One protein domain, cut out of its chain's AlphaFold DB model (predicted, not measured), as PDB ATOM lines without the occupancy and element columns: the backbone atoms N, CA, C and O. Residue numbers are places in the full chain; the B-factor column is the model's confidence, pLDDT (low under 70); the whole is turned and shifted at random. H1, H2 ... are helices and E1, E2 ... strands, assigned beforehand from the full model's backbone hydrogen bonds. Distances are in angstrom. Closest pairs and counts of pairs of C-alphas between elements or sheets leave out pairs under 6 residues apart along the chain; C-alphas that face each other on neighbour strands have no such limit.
ATOM      1  N   ILE A  56     114.280 257.277 336.128       77.06
ATOM      2  CA  ILE A  56     113.478 258.303 335.463       77.06
ATOM      3  C   ILE A  56     112.262 257.618 334.833       77.06
ATOM      4  O   ILE A  56     112.399 256.797 333.925       77.06
ATOM      5  N   LEU A  57     111.075 257.956 335.320       78.62
ATOM      6  CA  LEU A  57     109.798 257.505 334.782       78.62
ATOM      7  C   LEU A  57     109.321 258.460 333.686       78.62
ATOM      8  O   LEU A  57     109.624 259.654 333.711       78.62
ATOM      9  N   ASN A  58     108.548 257.936 332.732       78.81
ATOM     10  CA  ASN A  58     107.916 258.710 331.656       78.81
ATOM     11  C   ASN A  58     108.896 259.593 330.862       78.81
ATOM     12  O   ASN A  58     108.548 260.711 330.485       78.81
ATOM     13  N   LEU A  59     110.115 259.095 330.615       82.56
ATOM     14  CA  LEU A  59     111.114 259.817 329.834       82.56
ATOM     15  C   LEU A  59     110.603 260.037 328.405       82.56
ATOM     16  O   LEU A  59     110.506 259.096 327.616       82.56
ATOM     17  N   LYS A  60     110.320 261.289 328.065       80.62
ATOM     18  CA  LYS A  60     110.017 261.726 326.704       80.62
ATOM     19  C   LYS A  60     111.236 262.443 326.148       80.62
ATOM     20  O   LYS A  60     111.859 263.234 326.849       80.62
ATOM     21  N   THR A  61     111.588 262.151 324.900       80.56
ATOM     22  CA  THR A  61     112.656 262.846 324.173       80.56
ATOM     23  C   THR A  61     112.080 263.402 322.884       80.56
ATOM     24  O   THR A  61     111.565 262.643 322.066       80.56
ATOM     25  N   CYS A  62     112.197 264.709 322.705       76.56
ATOM     26  CA  CYS A  62     111.764 265.414 321.514       76.56
ATOM     27  C   CYS A  62     113.007 266.011 320.834       76.56
ATOM     28  O   CYS A  62     113.645 266.898 321.414       76.56
ATOM     29  N   PRO A  63     113.406 265.506 319.655       76.06
ATOM     30  CA  PRO A  63     114.476 266.103 318.872       76.06
ATOM     31  C   PRO A  63     113.970 267.350 318.137       76.06
ATOM     32  O   PRO A  63     112.899 267.337 317.538       76.06
ATOM     33  N   TYR A  64     114.772 268.408 318.146       69.38
ATOM     34  CA  TYR A  64     114.509 269.676 317.479       69.38
ATOM     35  C   TYR A  64     115.617 269.945 316.464       69.38
ATOM     36  O   TYR A  64     116.785 270.082 316.853       69.38
ATOM     37  N   PRO A  65     115.299 270.028 315.165       64.06
ATOM     38  CA  PRO A  65     116.301 270.352 314.163       64.06
ATOM     39  C   PRO A  65     116.780 271.799 314.348       64.06
ATOM     40  O   PRO A  65     115.973 272.718 314.416       64.06
ATOM     41  N   LEU A  66     118.100 272.036 314.350       61.09
ATOM     42  CA  LEU A  66     118.686 273.381 314.528       61.09
ATOM     43  C   LEU A  66     118.094 274.438 313.583       61.09
ATOM     44  O   LEU A  66     117.985 275.613 313.925       61.09
ATOM     45  N   ARG A  67     117.733 274.009 312.367       55.19
ATOM     46  CA  ARG A  67     117.251 274.889 311.300       55.19
ATOM     47  C   ARG A  67     115.907 275.537 311.614       55.19
ATOM     48  O   ARG A  67     115.719 276.664 311.180       55.19
ATOM     49  N   SER A  68     115.015 274.871 312.353       50.09
ATOM     50  CA  SER A  68     113.698 275.437 312.678       50.09
ATOM     51  C   SER A  68     113.780 276.554 313.718       50.09
ATOM     52  O   SER A  68     112.942 277.445 313.715       50.09
ATOM     53  N   VAL A  69     114.815 276.553 314.565       50.16
ATOM     54  CA  VAL A  69     115.026 277.589 315.590       50.16
ATOM     55  C   VAL A  69     115.593 278.879 314.983       50.16
ATOM     56  O   VAL A  69     115.274 279.974 315.435       50.16
ATOM     57  N   LEU A  70     116.410 278.764 313.932       47.91
ATOM     58  CA  LEU A  70     117.042 279.912 313.272       47.91
ATOM     59  C   LEU A  70     116.111 280.641 312.290       47.91
ATOM     60  O   LEU A  70     116.347 281.808 311.989       47.91
ATOM     61  N   THR A  71     115.063 279.984 311.785       44.06
ATOM     62  CA  THR A  71     114.128 280.578 310.812       44.06
ATOM     63  C   THR A  71     113.107 281.538 311.424       44.06
ATOM     64  O   THR A  71     112.603 282.391 310.699       44.06
ATOM     65  N   ASP A  72     112.855 281.461 312.734       41.44
ATOM     66  CA  ASP A  72     111.953 282.389 313.440       41.44
ATOM     67  C   ASP A  72     112.676 283.634 313.982       41.44
ATOM     68  O   ASP A  72     112.049 284.624 314.366       41.44
ATOM     69  N   GLU A  98     123.007 268.195 313.962       63.31
ATOM     70  CA  GLU A  98     123.180 269.024 315.154       63.31
ATOM     71  C   GLU A  98     121.778 269.322 315.714       63.31
ATOM     72  O   GLU A  98     121.225 270.395 315.514       63.31
ATOM     73  N   MET A  99     121.131 268.331 316.328       71.06
ATOM     74  CA  MET A  99     119.796 268.482 316.907       71.06
ATOM     75  C   MET A  99     119.888 268.985 318.342       71.06
ATOM     76  O   MET A  99     120.749 268.569 319.119       71.06
ATOM     77  N   ILE A 100     118.950 269.848 318.707       77.81
ATOM     78  CA  ILE A 100     118.648 270.120 320.107       77.81
ATOM     79  C   ILE A 100     117.786 268.972 320.608       77.81
ATOM     80  O   ILE A 100     116.863 268.538 319.927       77.81
ATOM     81  N   SER A 101     118.075 268.464 321.798       82.31
ATOM     82  CA  SER A 101     117.245 267.433 322.419       82.31
ATOM     83  C   SER A 101     116.563 268.013 323.641       82.31
ATOM     84  O   SER A 101     117.240 268.400 324.595       82.31
ATOM     85  N   LEU A 102     115.232 268.021 323.632       83.00
ATOM     86  CA  LEU A 102     114.427 268.285 324.817       83.00
ATOM     87  C   LEU A 102     114.049 266.952 325.451       83.00
ATOM     88  O   LEU A 102     113.544 266.060 324.773       83.00
ATOM     89  N   GLN A 103     114.307 266.802 326.742       85.44
ATOM     90  CA  GLN A 103     113.942 265.615 327.500       85.44
ATOM     91  C   GLN A 103     113.140 266.005 328.729       85.44
ATOM     92  O   GLN A 103     113.510 266.939 329.437       85.44
ATOM     93  N   THR A 104     112.063 265.279 329.000       85.56
ATOM     94  CA  THR A 104     111.270 265.435 330.222       85.56
ATOM     95  C   THR A 104     111.042 264.086 330.871       85.56
ATOM     96  O   THR A 104     111.003 263.065 330.191       85.56
ATOM     97  N   GLY A 105     110.909 264.062 332.189       85.19
ATOM     98  CA  GLY A 105     110.615 262.840 332.928       85.19
ATOM     99  C   GLY A 105     110.309 263.127 334.388       85.19
ATOM    100  O   GLY A 105     110.286 264.279 334.815       85.19
ATOM    101  N   VAL A 106     110.083 262.070 335.157       83.75
ATOM    102  CA  VAL A 106     109.834 262.141 336.600       83.75
ATOM    103  C   VAL A 106     110.917 261.354 337.328       83.75
ATOM    104  O   VAL A 106     111.164 260.199 336.996       83.75
ATOM    105  N   LEU A 107     111.562 261.975 338.313       83.75
ATOM    106  CA  LEU A 107     112.563 261.356 339.178       83.75
ATOM    107  C   LEU A 107     112.140 261.561 340.637       83.75
ATOM    108  O   LEU A 107     112.273 262.658 341.183       83.75
ATOM    109  N   GLY A 108     111.603 260.513 341.263       84.12
ATOM    110  CA  GLY A 108     111.032 260.606 342.609       84.12
ATOM    111  C   GLY A 108     109.910 261.649 342.681       84.12
ATOM    112  O   GLY A 108     108.932 261.557 341.944       84.12
ATOM    113  N   ALA A 109     110.071 262.651 343.549       83.38
ATOM    114  CA  ALA A 109     109.125 263.757 343.739       83.38
ATOM    115  C   ALA A 109     109.353 264.951 342.790       83.38
ATOM    116  O   ALA A 109     108.795 266.025 343.003       83.38
ATOM    117  N   TYR A 110     110.199 264.802 341.765       83.12
ATOM    118  CA  TYR A 110     110.569 265.901 340.877       83.12
ATOM    119  C   TYR A 110     110.198 265.615 339.425       83.12
ATOM    120  O   TYR A 110     110.493 264.542 338.895       83.12
ATOM    121  N   ARG A 111     109.651 266.621 338.738       84.19
ATOM    122  CA  ARG A 111     109.705 266.707 337.276       84.19
ATOM    123  C   ARG A 111     111.096 267.167 336.866       84.19
ATOM    124  O   ARG A 111     111.600 268.182 337.350       84.19
ATOM    125  N   LEU A 112     111.697 266.408 335.963       86.06
ATOM    126  CA  LEU A 112     112.968 266.699 335.325       86.06
ATOM    127  C   LEU A 112     112.704 267.277 333.935       86.06
ATOM    128  O   LEU A 112     111.940 266.707 333.157       86.06
ATOM    129  N   GLY A 113     113.410 268.353 333.606       85.94
ATOM    130  CA  GLY A 113     113.615 268.806 332.235       85.94
ATOM    131  C   GLY A 113     115.093 268.842 331.913       85.94
ATOM    132  O   GLY A 113     115.902 269.230 332.752       85.94
ATOM    133  N   MET A 114     115.456 268.473 330.693       87.94
ATOM    134  CA  MET A 114     116.803 268.659 330.185       87.94
ATOM    135  C   MET A 114     116.771 269.177 328.757       87.94
ATOM    136  O   MET A 114     116.064 268.640 327.909       87.94
ATOM    137  N   ILE A 115     117.576 270.197 328.491       85.94
ATOM    138  CA  ILE A 115     117.750 270.769 327.159       85.94
ATOM    139  C   ILE A 115     119.199 270.583 326.759       85.94
ATOM    140  O   ILE A 115     120.082 271.135 327.403       85.94
ATOM    141  N   THR A 116     119.445 269.808 325.709       87.88
ATOM    142  CA  THR A 116     120.798 269.566 325.198       87.88
ATOM    143  C   THR A 116     121.023 270.361 323.927       87.88
ATOM    144  O   THR A 116     120.291 270.176 322.959       87.88
ATOM    145  N   ILE A 117     122.040 271.221 323.931       85.94
ATOM    146  CA  ILE A 117     122.328 272.170 322.856       85.94
ATOM    147  C   ILE A 117     123.791 272.038 322.418       85.94
ATOM    148  O   ILE A 117     124.695 272.143 323.258       85.94
ATOM    149  N   PRO A 118     124.062 271.865 321.115       86.38
ATOM    150  CA  PRO A 118     125.400 272.048 320.568       86.38
ATOM    151  C   PRO A 118     125.919 273.465 320.844       86.38
ATOM    152  O   PRO A 118     125.259 274.459 320.543       86.38
ATOM    153  N   SER A 119     127.097 273.562 321.455       85.75
ATOM    154  CA  SER A 119     127.714 274.831 321.846       85.75
ATOM    155  C   SER A 119     129.198 274.857 321.488       85.75
ATOM    156  O   SER A 119     129.885 273.831 321.510       85.75
ATOM    157  N   THR A 120     129.713 276.054 321.222       87.12
ATOM    158  CA  THR A 120     131.156 276.316 321.254       87.12
ATOM    159  C   THR A 120     131.522 276.856 322.629       87.12
ATOM    160  O   THR A 120     130.908 277.802 323.109       87.12
ATOM    161  N   ILE A 121     132.534 276.263 323.250       87.19
ATOM    162  CA  ILE A 121     133.130 276.738 324.494       87.19
ATOM    163  C   ILE A 121     134.424 277.467 324.165       87.19
ATOM    164  O   ILE A 121     135.260 276.930 323.433       87.19
ATOM    165  N   ARG A 122     134.602 278.656 324.734       86.69
ATOM    166  CA  ARG A 122     135.861 279.398 324.723       86.69
ATOM    167  C   ARG A 122     136.372 279.560 326.138       86.69
ATOM    168  O   ARG A 122     135.635 279.968 327.021       86.69
ATOM    169  N   TYR A 138     124.620 277.338 319.941       70.94
ATOM    170  CA  TYR A 138     124.457 277.639 318.504       70.94
ATOM    171  C   TYR A 138     123.137 278.322 318.131       70.94
ATOM    172  O   TYR A 138     123.040 278.906 317.056       70.94
ATOM    173  N   ILE A 139     122.134 278.269 319.007       62.88
ATOM    174  CA  ILE A 139     120.782 278.773 318.734       62.88
ATOM    175  C   ILE A 139     120.351 279.980 319.555       62.88
ATOM    176  O   ILE A 139     119.360 280.613 319.202       62.88
ATOM    177  N   PHE A 140     121.053 280.322 320.634       62.91
ATOM    178  CA  PHE A 140     120.645 281.461 321.450       62.91
ATOM    179  C   PHE A 140     121.528 282.662 321.172       62.91
ATOM    180  O   PHE A 140     122.755 282.573 321.179       62.91
ATOM    181  N   LYS A 141     120.891 283.820 320.983       55.53
ATOM    182  CA  LYS A 141     121.587 285.097 321.088       55.53
ATOM    183  C   LYS A 141     122.002 285.271 322.547       55.53
ATOM    184  O   LYS A 141     121.153 285.375 323.425       55.53
ATOM    185  N   GLY A 142     123.305 285.271 322.791       59.16
ATOM    186  CA  GLY A 142     123.867 285.425 324.125       59.16
ATOM    187  C   GLY A 142     125.133 284.600 324.295       59.16
ATOM    188  O   GLY A 142     125.313 283.560 323.666       59.16
ATOM    189  N   THR A 143     126.025 285.089 325.145       64.75
ATOM    190  CA  THR A 143     127.183 284.331 325.618       64.75
ATOM    191  C   THR A 143     126.986 284.151 327.107       64.75
ATOM    192  O   THR A 143     126.796 285.142 327.809       64.75
ATOM    193  N   GLN A 144     126.985 282.910 327.583       71.38
ATOM    194  CA  GLN A 144     127.043 282.677 329.022       71.38
ATOM    195  C   GLN A 144     128.508 282.669 329.414       71.38
ATOM    196  O   GLN A 144     129.278 281.903 328.845       71.38
ATOM    197  N   SER A 145     128.887 283.513 330.361       72.38
ATOM    198  CA  SER A 145     130.256 283.583 330.852       72.38
ATOM    199  C   SER A 145     130.309 283.166 332.313       72.38
ATOM    200  O   SER A 145     129.452 283.565 333.097       72.38
ATOM    201  N   SER A 146     131.332 282.408 332.682       75.62
ATOM    202  CA  SER A 146     131.641 282.068 334.074       75.62
ATOM    203  C   SER A 146     133.146 282.085 334.288       75.62
ATOM    204  O   SER A 146     133.888 281.695 333.386       75.62
ATOM    205  N   ASP A 147     133.598 282.464 335.479       78.50
ATOM    206  CA  ASP A 147     135.015 282.442 335.832       78.50
ATOM    207  C   ASP A 147     135.302 281.226 336.720       78.50
ATOM    208  O   ASP A 147     134.812 281.110 337.843       78.50
ATOM    209  N   SER A 148     136.064 280.253 336.209       78.81
ATOM    210  CA  SER A 148     136.375 279.040 336.969       78.81
ATOM    211  C   SER A 148     137.623 278.321 336.477       78.81
ATOM    212  O   SER A 148     137.643 277.678 335.426       78.81
ATOM    213  N   ASN A 149     138.657 278.304 337.320       81.69
ATOM    214  CA  ASN A 149     139.850 277.503 337.057       81.69
ATOM    215  C   ASN A 149     139.567 276.001 337.100       81.69
ATOM    216  O   ASN A 149     140.154 275.266 336.315       81.69
ATOM    217  N   TYR A 150     138.667 275.540 337.970       82.25
ATOM    218  CA  TYR A 150     138.338 274.119 338.079       82.25
ATOM    219  C   TYR A 150     137.633 273.598 336.821       82.25
ATOM    220  O   TYR A 150     138.034 272.577 336.263       82.25
ATOM    221  N   VAL A 151     136.611 274.314 336.338       80.56
ATOM    222  CA  VAL A 151     135.862 273.897 335.141       80.56
ATOM    223  C   VAL A 151     136.740 273.994 333.896       80.56
ATOM    224  O   VAL A 151     136.756 273.061 333.096       80.56
ATOM    225  N   ALA A 152     137.533 275.062 333.761       83.75
ATOM    226  CA  ALA A 152     138.473 275.207 332.654       83.75
ATOM    227  C   ALA A 152     139.490 274.052 332.613       83.75
ATOM    228  O   ALA A 152     139.749 273.497 331.550       83.75
ATOM    229  N   ASP A 153     139.988 273.609 333.770       83.56
ATOM    230  CA  ASP A 153     140.865 272.440 333.864       83.56
ATOM    231  C   ASP A 153     140.191 271.148 333.394       83.56
ATOM    232  O   ASP A 153     140.815 270.356 332.690       83.56
ATOM    233  N   LEU A 154     138.932 270.917 333.780       82.56
ATOM    234  CA  LEU A 154     138.179 269.737 333.344       82.56
ATOM    235  C   LEU A 154     137.949 269.737 331.830       82.56
ATOM    236  O   LEU A 154     138.091 268.695 331.186       82.56
ATOM    237  N   LEU A 155     137.624 270.906 331.274       82.25
ATOM    238  CA  LEU A 155     137.415 271.104 329.843       82.25
ATOM    239  C   LEU A 155     138.707 270.879 329.046       82.25
ATOM    240  O   LEU A 155     138.694 270.161 328.047       82.25
ATOM    241  N   GLU A 156     139.825 271.447 329.502       79.19
ATOM    242  CA  GLU A 156     141.121 271.356 328.824       79.19
ATOM    243  C   GLU A 156     141.745 269.962 328.917       79.19
ATOM    244  O   GLU A 156     142.216 269.424 327.913       79.19
ATOM    245  N   LYS A 157     141.754 269.359 330.115       76.94
ATOM    246  CA  LYS A 157     142.430 268.073 330.354       76.94
ATOM    247  C   LYS A 157     141.723 266.919 329.641       76.94
ATOM    248  O   LYS A 157     142.340 265.881 329.420       76.94
ATOM    249  N   GLY A 158     140.447 267.087 329.273       66.06
ATOM    250  CA  GLY A 158     139.704 266.140 328.439       66.06
ATOM    251  C   GLY A 158     139.616 264.725 329.015       66.06
ATOM    252  O   GLY A 158     139.375 263.784 328.265       66.06
ATOM    253  N   THR A 159     139.830 264.563 330.324       66.25
ATOM    254  CA  THR A 159     139.906 263.259 331.001       66.25
ATOM    255  C   THR A 159     138.545 262.592 331.149       66.25
ATOM    256  O   THR A 159     138.474 261.394 331.411       66.25
ATOM    257  N   LYS A 160     137.461 263.355 330.982       68.44
ATOM    258  CA  LYS A 160     136.086 262.870 331.062       68.44
ATOM    259  C   LYS A 160     135.343 263.206 329.777       68.44
ATOM    260  O   LYS A 160     135.367 264.346 329.322       68.44
ATOM    261  N   GLU A 161     134.652 262.214 329.222       79.44
ATOM    262  CA  GLU A 161     133.744 262.413 328.087       79.44
ATOM    263  C   GLU A 161     132.522 263.249 328.497       79.44
ATOM    264  O   GLU A 161     132.057 264.095 327.731       79.44
ATOM    265  N   VAL A 162     132.038 263.036 329.727       83.56
ATOM    266  CA  VAL A 162     130.892 263.731 330.317       83.56
ATOM    267  C   VAL A 162     131.225 264.167 331.742       83.56
ATOM    268  O   VAL A 162     131.766 263.386 332.527       83.56
ATOM    269  N   PHE A 163     130.880 265.400 332.100       83.69
ATOM    270  CA  PHE A 163     130.914 265.880 333.482       83.69
ATOM    271  C   PHE A 163     129.792 266.892 333.726       83.69
ATOM    272  O   PHE A 163     129.238 267.438 332.777       83.69
ATOM    273  N   SER A 164     129.442 267.145 334.986       83.56
ATOM    274  CA  SER A 164     128.408 268.120 335.332       83.56
ATOM    275  C   SER A 164     128.864 269.117 336.390       83.56
ATOM    276  O   SER A 164     129.758 268.845 337.194       83.56
ATOM    277  N   LEU A 165     128.247 270.294 336.352       81.12
ATOM    278  CA  LEU A 165     128.422 271.394 337.280       81.12
ATOM    279  C   LEU A 165     127.067 271.696 337.917       81.12
ATOM    280  O   LEU A 165     126.134 272.107 337.229       81.12
ATOM    281  N   LYS A 166     126.959 271.496 339.230       80.88
ATOM    282  CA  LYS A 166     125.777 271.913 339.988       80.88
ATOM    283  C   LYS A 166     125.845 273.415 340.231       80.88
ATOM    284  O   LYS A 166     126.846 273.905 340.751       80.88
ATOM    285  N   LEU A 167     124.783 274.117 339.862       72.12
ATOM    286  CA  LEU A 167     124.645 275.546 340.095       72.12
ATOM    287  C   LEU A 167     124.119 275.749 341.516       72.12
ATOM    288  O   LEU A 167     123.070 275.222 341.890       72.12
ATOM    289  N   MET A 168     124.884 276.474 342.326       67.69
ATOM    290  CA  MET A 168     124.496 276.815 343.689       67.69
ATOM    291  C   MET A 168     123.787 278.167 343.654       67.69
ATOM    292  O   MET A 168     124.387 279.169 343.271       67.69
ATOM    293  N   SER A 169     122.528 278.212 344.097       57.41
ATOM    294  CA  SER A 169     121.655 279.393 344.001       57.41
ATOM    295  C   SER A 169     122.201 280.659 344.687       57.41
ATOM    296  O   SER A 169     121.707 281.750 344.421       57.41
ATOM    297  N   ASN A 170     123.234 280.545 345.529       54.09
ATOM    298  CA  ASN A 170     123.748 281.637 346.360       54.09
ATOM    299  C   ASN A 170     124.897 282.444 345.725       54.09
ATOM    300  O   ASN A 170     125.268 283.474 346.281       54.09
ATOM    301  N   ASN A 171     125.460 282.004 344.595       52.44
ATOM    302  CA  ASN A 171     126.708 282.576 344.063       52.44
ATOM    303  C   ASN A 171     126.519 283.535 342.877       52.44
ATOM    304  O   ASN A 171     127.499 283.977 342.293       52.44
ATOM    305  N   GLY A 172     125.280 283.858 342.496       51.34
ATOM    306  CA  GLY A 172     125.015 284.666 341.297       51.34
ATOM    307  C   GLY A 172     125.174 283.901 339.975       51.34
ATOM    308  O   GLY A 172     124.781 284.418 338.936       51.34
ATOM    309  N   ASP A 173     125.632 282.645 340.018       52.28
ATOM    310  CA  ASP A 173     125.741 281.724 338.874       52.28
ATOM    311  C   ASP A 173     124.374 281.136 338.464       52.28
ATOM    312  O   ASP A 173     124.221 279.928 338.254       52.28
ATOM    313  N   GLN A 174     123.331 281.967 338.415       58.28
ATOM    314  CA  GLN A 174     121.983 281.522 338.073       58.28
ATOM    315  C   GLN A 174     121.786 281.580 336.558       58.28
ATOM    316  O   GLN A 174     121.691 282.649 335.957       58.28
ATOM    317  N   PHE A 175     121.707 280.405 335.929       60.38
ATOM    318  CA  PHE A 175     121.250 280.303 334.549       60.38
ATOM    319  C   PHE A 175     119.722 280.199 334.526       60.38
ATOM    320  O   PHE A 175     119.140 279.219 335.003       60.38
ATOM    321  N   HIS A 176     119.079 281.211 333.950       60.94
ATOM    322  CA  HIS A 176     117.646 281.208 333.695       60.94
ATOM    323  C   HIS A 176     117.393 280.894 332.233       60.94
ATOM    324  O   HIS A 176     117.926 281.549 331.336       60.94
ATOM    325  N   LEU A 177     116.551 279.896 331.997       59.84
ATOM    326  CA  LEU A 177     116.035 279.658 330.668       59.84
ATOM    327  C   LEU A 177     114.803 280.536 330.445       59.84
ATOM    328  O   LEU A 177     113.825 280.427 331.185       59.84
ATOM    329  N   ASP A 178     114.855 281.383 329.419       58.47
ATOM    330  CA  ASP A 178     113.681 282.115 328.951       58.47
ATOM    331  C   ASP A 178     112.764 281.160 328.178       58.47
ATOM    332  O   ASP A 178     113.125 280.648 327.111       58.47
ATOM    333  N   GLY A 179     111.558 280.928 328.704       54.41
ATOM    334  CA  GLY A 179     110.555 280.092 328.050       54.41
ATOM    335  C   GLY A 179     110.115 280.583 326.680       54.41
ATOM    336  O   GLY A 179     109.656 279.789 325.856       54.41
ATOM    337  N   ASN A 180     110.357 281.856 326.371       58.78
ATOM    338  CA  ASN A 180     110.064 282.409 325.062       58.78
ATOM    339  C   ASN A 180     110.997 281.893 323.954       58.78
ATOM    340  O   ASN A 180     110.633 281.968 322.781       58.78
ATOM    341  N   ALA A 181     112.171 281.353 324.299       57.69
ATOM    342  CA  ALA A 181     113.168 280.922 323.322       57.69
ATOM    343  C   ALA A 181     112.795 279.615 322.589       57.69
ATOM    344  O   ALA A 181     113.384 279.295 321.560       57.69
ATOM    345  N   PHE A 182     111.790 278.884 323.086       58.19
ATOM    346  CA  PHE A 182     111.276 277.641 322.493       58.19
ATOM    347  C   PHE A 182     109.781 277.719 322.155       58.19
ATOM    348  O   PHE A 182     109.088 276.704 322.148       58.19
ATOM    349  N   LYS A 183     109.275 278.931 321.878       52.97
ATOM    350  CA  LYS A 183     107.852 279.221 321.613       52.97
ATOM    351  C   LYS A 183     107.177 278.315 320.579       52.97
ATOM    352  O   LYS A 183     105.957 278.192 320.620       52.97
ATOM    353  N   ALA A 184     107.944 277.681 319.695       44.69
ATOM    354  CA  ALA A 184     107.419 276.803 318.659       44.69
ATOM    355  C   ALA A 184     106.882 275.451 319.172       44.69
ATOM    356  O   ALA A 184     106.087 274.847 318.464       44.69
ATOM    357  N   ASP A 185     107.210 275.000 320.393       52.28
ATOM    358  CA  ASP A 185     106.637 273.757 320.934       52.28
ATOM    359  C   ASP A 185     106.262 273.859 322.414       52.28
ATOM    360  O   ASP A 185     107.024 273.609 323.353       52.28
ATOM    361  N   SER A 186     104.990 274.195 322.600       57.44
ATOM    362  CA  SER A 186     104.326 274.326 323.892       57.44
ATOM    363  C   SER A 186     104.327 273.053 324.752       57.44
ATOM    364  O   SER A 186     104.036 273.157 325.938       57.44
ATOM    365  N   GLU A 187     104.648 271.864 324.224       62.78
ATOM    366  CA  GLU A 187     104.571 270.609 324.990       62.78
ATOM    367  C   GLU A 187     105.670 270.452 326.040       62.78
ATOM    368  O   GLU A 187     105.379 269.991 327.139       62.78
ATOM    369  N   PHE A 188     106.915 270.856 325.764       68.44
ATOM    370  CA  PHE A 188     107.990 270.763 326.763       68.44
ATOM    371  C   PHE A 188     107.663 271.613 327.994       68.44
ATOM    372  O   PHE A 188     107.721 271.134 329.126       68.44
ATOM    373  N   TRP A 189     107.250 272.860 327.757       68.31
ATOM    374  CA  TRP A 189     106.852 273.787 328.811       68.31
ATOM    375  C   TRP A 189     105.568 273.362 329.507       68.31
ATOM    376  O   TRP A 189     105.504 273.474 330.727       68.31
ATOM    377  N   LYS A 190     104.581 272.835 328.771       69.62
ATOM    378  CA  LYS A 190     103.380 272.234 329.365       69.62
ATOM    379  C   LYS A 190     103.757 271.080 330.277       69.62
ATOM    380  O   LYS A 190     103.452 271.156 331.448       69.62
ATOM    381  N   ILE A 191     104.518 270.089 329.815       67.06
ATOM    382  CA  ILE A 191     104.901 268.932 330.640       67.06
ATOM    383  C   ILE A 191     105.697 269.365 331.872       67.06
ATOM    384  O   ILE A 191     105.529 268.801 332.952       67.06
ATOM    385  N   LEU A 192     106.574 270.358 331.737       68.56
ATOM    386  CA  LEU A 192     107.385 270.801 332.862       68.56
ATOM    387  C   LEU A 192     106.600 271.667 333.861       68.56
ATOM    388  O   LEU A 192     106.922 271.664 335.049       68.56
ATOM    389  N   ASN A 193     105.568 272.382 333.400       67.94
ATOM    390  CA  ASN A 193     104.742 273.248 334.239       67.94
ATOM    391  C   ASN A 193     103.393 272.674 334.652       67.94
ATOM    392  O   ASN A 193     102.797 273.236 335.567       67.94
ATOM    393  N   GLU A 194     102.945 271.589 334.028       66.62
ATOM    394  CA  GLU A 194     101.695 270.901 334.317       66.62
ATOM    395  C   GLU A 194     101.628 270.612 335.811       66.62
ATOM    396  O   GLU A 194     102.430 269.849 336.358       66.62
ATOM    397  N   SER A 195     100.670 271.276 336.458       51.22
ATOM    398  CA  SER A 195     100.242 270.964 337.810       51.22
ATOM    399  C   SER A 195      99.898 269.481 337.866       51.22
ATOM    400  O   SER A 195      99.197 268.960 336.994       51.22
ATOM    401  N   GLY A 229     107.216 282.240 333.809       57.47
ATOM    402  CA  GLY A 229     107.813 281.501 332.688       57.47
ATOM    403  C   GLY A 229     109.334 281.288 332.732       57.47
ATOM    404  O   GLY A 229     109.874 280.700 331.796       57.47
ATOM    405  N   GLN A 230     110.031 281.702 333.796       63.50
ATOM    406  CA  GLN A 230     111.446 281.370 334.009       63.50
ATOM    407  C   GLN A 230     111.619 280.166 334.934       63.50
ATOM    408  O   GLN A 230     110.971 280.059 335.974       63.50
ATOM    409  N   ILE A 231     112.541 279.271 334.575       66.06
ATOM    410  CA  ILE A 231     112.903 278.117 335.404       66.06
ATOM    411  C   ILE A 231     114.408 278.120 335.617       66.06
ATOM    412  O   ILE A 231     115.195 278.256 334.679       66.06
ATOM    413  N   GLU A 232     114.793 278.008 336.885       73.00
ATOM    414  CA  GLU A 232     116.186 278.005 337.307       73.00
ATOM    415  C   GLU A 232     116.843 276.679 336.916       73.00
ATOM    416  O   GLU A 232     116.400 275.592 337.304       73.00
ATOM    417  N   CYS A 233     117.922 276.770 336.147       81.19
ATOM    418  CA  CYS A 233     118.785 275.632 335.889       81.19
ATOM    419  C   CYS A 233     119.536 275.269 337.170       81.19
ATOM    420  O   CYS A 233     120.106 276.128 337.837       81.19
ATOM    421  N   LYS A 234     119.554 273.982 337.508       83.00
ATOM    422  CA  LYS A 234     120.237 273.475 338.708       83.00
ATOM    423  C   LYS A 234     121.545 272.773 338.384       83.00
ATOM    424  O   LYS A 234     122.408 272.649 339.248       83.00
ATOM    425  N   GLU A 235     121.699 272.287 337.159       86.06
ATOM    426  CA  GLU A 235     122.883 271.543 336.752       86.06
ATOM    427  C   GLU A 235     123.162 271.744 335.261       86.06
ATOM    428  O   GLU A 235     122.271 271.591 334.424       86.06
ATOM    429  N   ILE A 236     124.418 272.051 334.934       85.62
ATOM    430  CA  ILE A 236     124.925 272.081 333.562       85.62
ATOM    431  C   ILE A 236     125.746 270.817 333.333       85.62
ATOM    432  O   ILE A 236     126.682 270.526 334.072       85.62
ATOM    433  N   VAL A 237     125.406 270.061 332.301       87.75
ATOM    434  CA  VAL A 237     126.081 268.835 331.890       87.75
ATOM    435  C   VAL A 237     126.875 269.122 330.627       87.75
ATOM    436  O   VAL A 237     126.329 269.524 329.607       87.75
ATOM    437  N   PHE A 238     128.171 268.875 330.678       87.81
ATOM    438  CA  PHE A 238     129.088 269.032 329.567       87.81
ATOM    439  C   PHE A 238     129.377 267.658 328.985       87.81
ATOM    440  O   PHE A 238     129.866 266.774 329.689       87.81
ATOM    441  N   LYS A 239     129.108 267.478 327.694       88.12
ATOM    442  CA  LYS A 239     129.496 266.284 326.946       88.12
ATOM    443  C   LYS A 239     130.377 266.679 325.774       88.12
ATOM    444  O   LYS A 239     129.985 267.466 324.912       88.12
ATOM    445  N   ARG A 240     131.582 266.120 325.726       82.00
ATOM    446  CA  ARG A 240     132.479 266.312 324.588       82.00
ATOM    447  C   ARG A 240     131.885 265.620 323.364       82.00
ATOM    448  O   ARG A 240     131.402 264.494 323.452       82.00
ATOM    449  N   MET A 241     131.905 266.301 322.224       80.81
ATOM    450  CA  MET A 241     131.481 265.668 320.979       80.81
ATOM    451  C   MET A 241     132.555 264.688 320.486       80.81
ATOM    452  O   MET A 241     133.752 264.962 320.632       80.81
ATOM    453  N   PRO A 242     132.165 263.546 319.896       73.25
ATOM    454  CA  PRO A 242     133.120 262.628 319.292       73.25
ATOM    455  C   PRO A 242     133.989 263.359 318.268       73.25
ATOM    456  O   PRO A 242     133.502 264.206 317.521       73.25
ATOM    457  N   ASN A 243     135.279 263.027 318.228       72.56
ATOM    458  CA  ASN A 243     136.241 263.584 317.273       72.56
ATOM    459  C   ASN A 243     136.447 265.110 317.352       72.56
ATOM    460  O   ASN A 243     137.087 265.680 316.467       72.56
ATOM    461  N   THR A 244     135.973 265.792 318.403       70.88
ATOM    462  CA  THR A 244     136.291 267.211 318.612       70.88
ATOM    463  C   THR A 244     137.526 267.365 319.491       70.88
ATOM    464  O   THR A 244     137.651 266.776 320.569       70.88
ATOM    465  N   MET A 283     131.133 271.282 322.080       87.62
ATOM    466  CA  MET A 283     130.520 270.406 323.079       87.62
ATOM    467  C   MET A 283     128.998 270.344 322.934       87.62
ATOM    468  O   MET A 283     128.380 271.242 322.371       87.62
ATOM    469  N   LEU A 284     128.393 269.295 323.482       88.44
ATOM    470  CA  LEU A 284     126.966 269.251 323.791       88.44
ATOM    471  C   LEU A 284     126.780 269.704 325.238       88.44
ATOM    472  O   LEU A 284     127.394 269.140 326.145       88.44
ATOM    473  N   ILE A 285     125.940 270.713 325.444       88.06
ATOM    474  CA  ILE A 285     125.662 271.281 326.762       88.06
ATOM    475  C   ILE A 285     124.219 270.969 327.133       88.06
ATOM    476  O   ILE A 285     123.294 271.396 326.447       88.06
ATOM    477  N   GLY A 286     124.042 270.186 328.192       89.50
ATOM    478  CA  GLY A 286     122.760 269.859 328.796       89.50
ATOM    479  C   GLY A 286     122.442 270.810 329.942       89.50
ATOM    480  O   GLY A 286     123.201 270.884 330.897       89.50
ATOM    481  N   TYR A 287     121.309 271.495 329.893       86.38
ATOM    482  CA  TYR A 287     120.796 272.307 330.996       86.38
ATOM    483  C   TYR A 287     119.683 271.534 331.686       86.38
ATOM    484  O   TYR A 287     118.715 271.155 331.024       86.38
ATOM    485  N   ARG A 288     119.831 271.260 332.985       87.50
ATOM    486  CA  ARG A 288     118.878 270.473 333.774       87.50
ATOM    487  C   ARG A 288     118.064 271.343 334.719       87.50
ATOM    488  O   ARG A 288     118.601 272.148 335.482       87.50
ATOM    489  N   PHE A 289     116.766 271.083 334.714       85.44
ATOM    490  CA  PHE A 289     115.747 271.789 335.472       85.44
ATOM    491  C   PHE A 289     114.990 270.786 336.337       85.44
ATOM    492  O   PHE A 289     114.647 269.698 335.869       85.44
ATOM    493  N   PHE A 290     114.721 271.161 337.585       83.81
ATOM    494  CA  PHE A 290     113.961 270.341 338.525       83.81
ATOM    495  C   PHE A 290     112.811 271.165 339.085       83.81
ATOM    496  O   PHE A 290     113.028 272.268 339.588       83.81
ATOM    497  N   LYS A 291     111.602 270.610 339.031       82.50
ATOM    498  CA  LYS A 291     110.409 271.178 339.661       82.50
ATOM    499  C   LYS A 291     109.815 270.135 340.594       82.50
ATOM    500  O   LYS A 291     109.640 268.991 340.183       82.50
ATOM    501  N   HIS A 292     109.557 270.502 341.843       80.50
ATOM    502  CA  HIS A 292     108.873 269.607 342.776       80.50
ATOM    503  C   HIS A 292     107.425 269.383 342.304       80.50
ATOM    504  O   HIS A 292     106.805 270.328 341.807       80.50
ATOM    505  N   LEU A 293     106.945 268.142 342.404       74.19
ATOM    506  CA  LEU A 293     105.564 267.736 342.117       74.19
ATOM    507  C   LEU A 293     104.577 268.160 343.205       74.19
ATOM    508  O   LEU A 293     105.029 268.354 344.358       74.19
TER     509      LEU A 293
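This is residues 56 to 72, 98 to 122, 138 to 195, 229 to 244 and 283 to 293 of the 293 residues of an uncharacterized protein of Kwoniella dejecticola CBS 10117 (UniProt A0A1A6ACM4). One twisted antiparallel sheet runs through the domain, with H4 covering E2 and E3 on one face and H2 on the opposite face, beside the strands near E5. E7 bends and has three neighbours, E5, E6 and E8, while H1 only grazes the sheet. The 127 printed residues hold four named helices and eight named strands, in the order E1 H1 E2 E3 E4 H2 E5 E6 H3 H4 E7 E8, class mixed, helices and strands. The whole is compact, with a radius of gyration of the C-alphas of 14.9 A and spans of 42 by 35 by 26 A.

E1, residues 57 to 65, is an edge strand antiparallel to E2, residues 99 to 107, with N 62 and O 102 2.8 A apart. H1, residues 66 to 70, only grazes the branched sheet with residues 66 to 69. E2 forms a hairpin with E3, residues 110 to 122; N 103 and O 114 are 2.8 A apart. On the other side of E3 is antiparallel E8, residues 283 to 292, with N 115 and O 287 2.9 A apart. E4, residues 144 to 147, pairs with no named strand and meets H2, residues 149 to 157, only through their link. H2 has a height over the sheet of 8.3 A and is over none of its strands, only just, with 2 C-alphas falling on E7, residues 230 to 240. E7 is antiparallel to E8 (N 237 to O 286, 2.7 A), to E5, residues 162 to 166 (N 165 to O 236, 2.8 A), and to E6, residues 176 to 178 (N 177 to O 231, 3.4 A). H3, residues 179 to 182, is only just not on the sheet, with 4 pairs of C-alphas within 10 A. H4, residues 186 to 193, has a height of 8.9 A and is over E3 and, only just, E2 with 3 C-alphas; its closest C-alphas to E3 are those of Leu 192 and Arg 111, 6.5 A. Every O i to N i+4 pair is within hydrogen-bond range in H2 and H4; H1 has 0 of 1, and 1 of 2 O i to N i+3 pairs; H3 is too short for an O i to N i+4 pair.

E1 begins at C-alpha 57 (109.798, 257.505, 334.782) and is 25.1 A long; E2 is 24.5 A. E3, 32.9 A, bends by 69 degrees at residue 118, and E7, 27.5 A, by 64 degrees at residue 234. E8 is 29.3 A long and ends at C-alpha 292 (108.873, 269.607, 342.776).

The C-alphas of Lys 157 and Ser 195, the two farthest apart, are 42.9 A apart. Cuts leave C-alpha gaps of 17.5 A from 72 to 98, 13.1 A from 122 to 138, 13.9 A from 195 to 229 and 8.0 A from 244 to 283. Of the links printed whole, E5 to E6 is short and the others are tight. The mean pLDDT of the printed part is 73.1; 49 residues are under 70, among them 64 to 72 and 168 to 195.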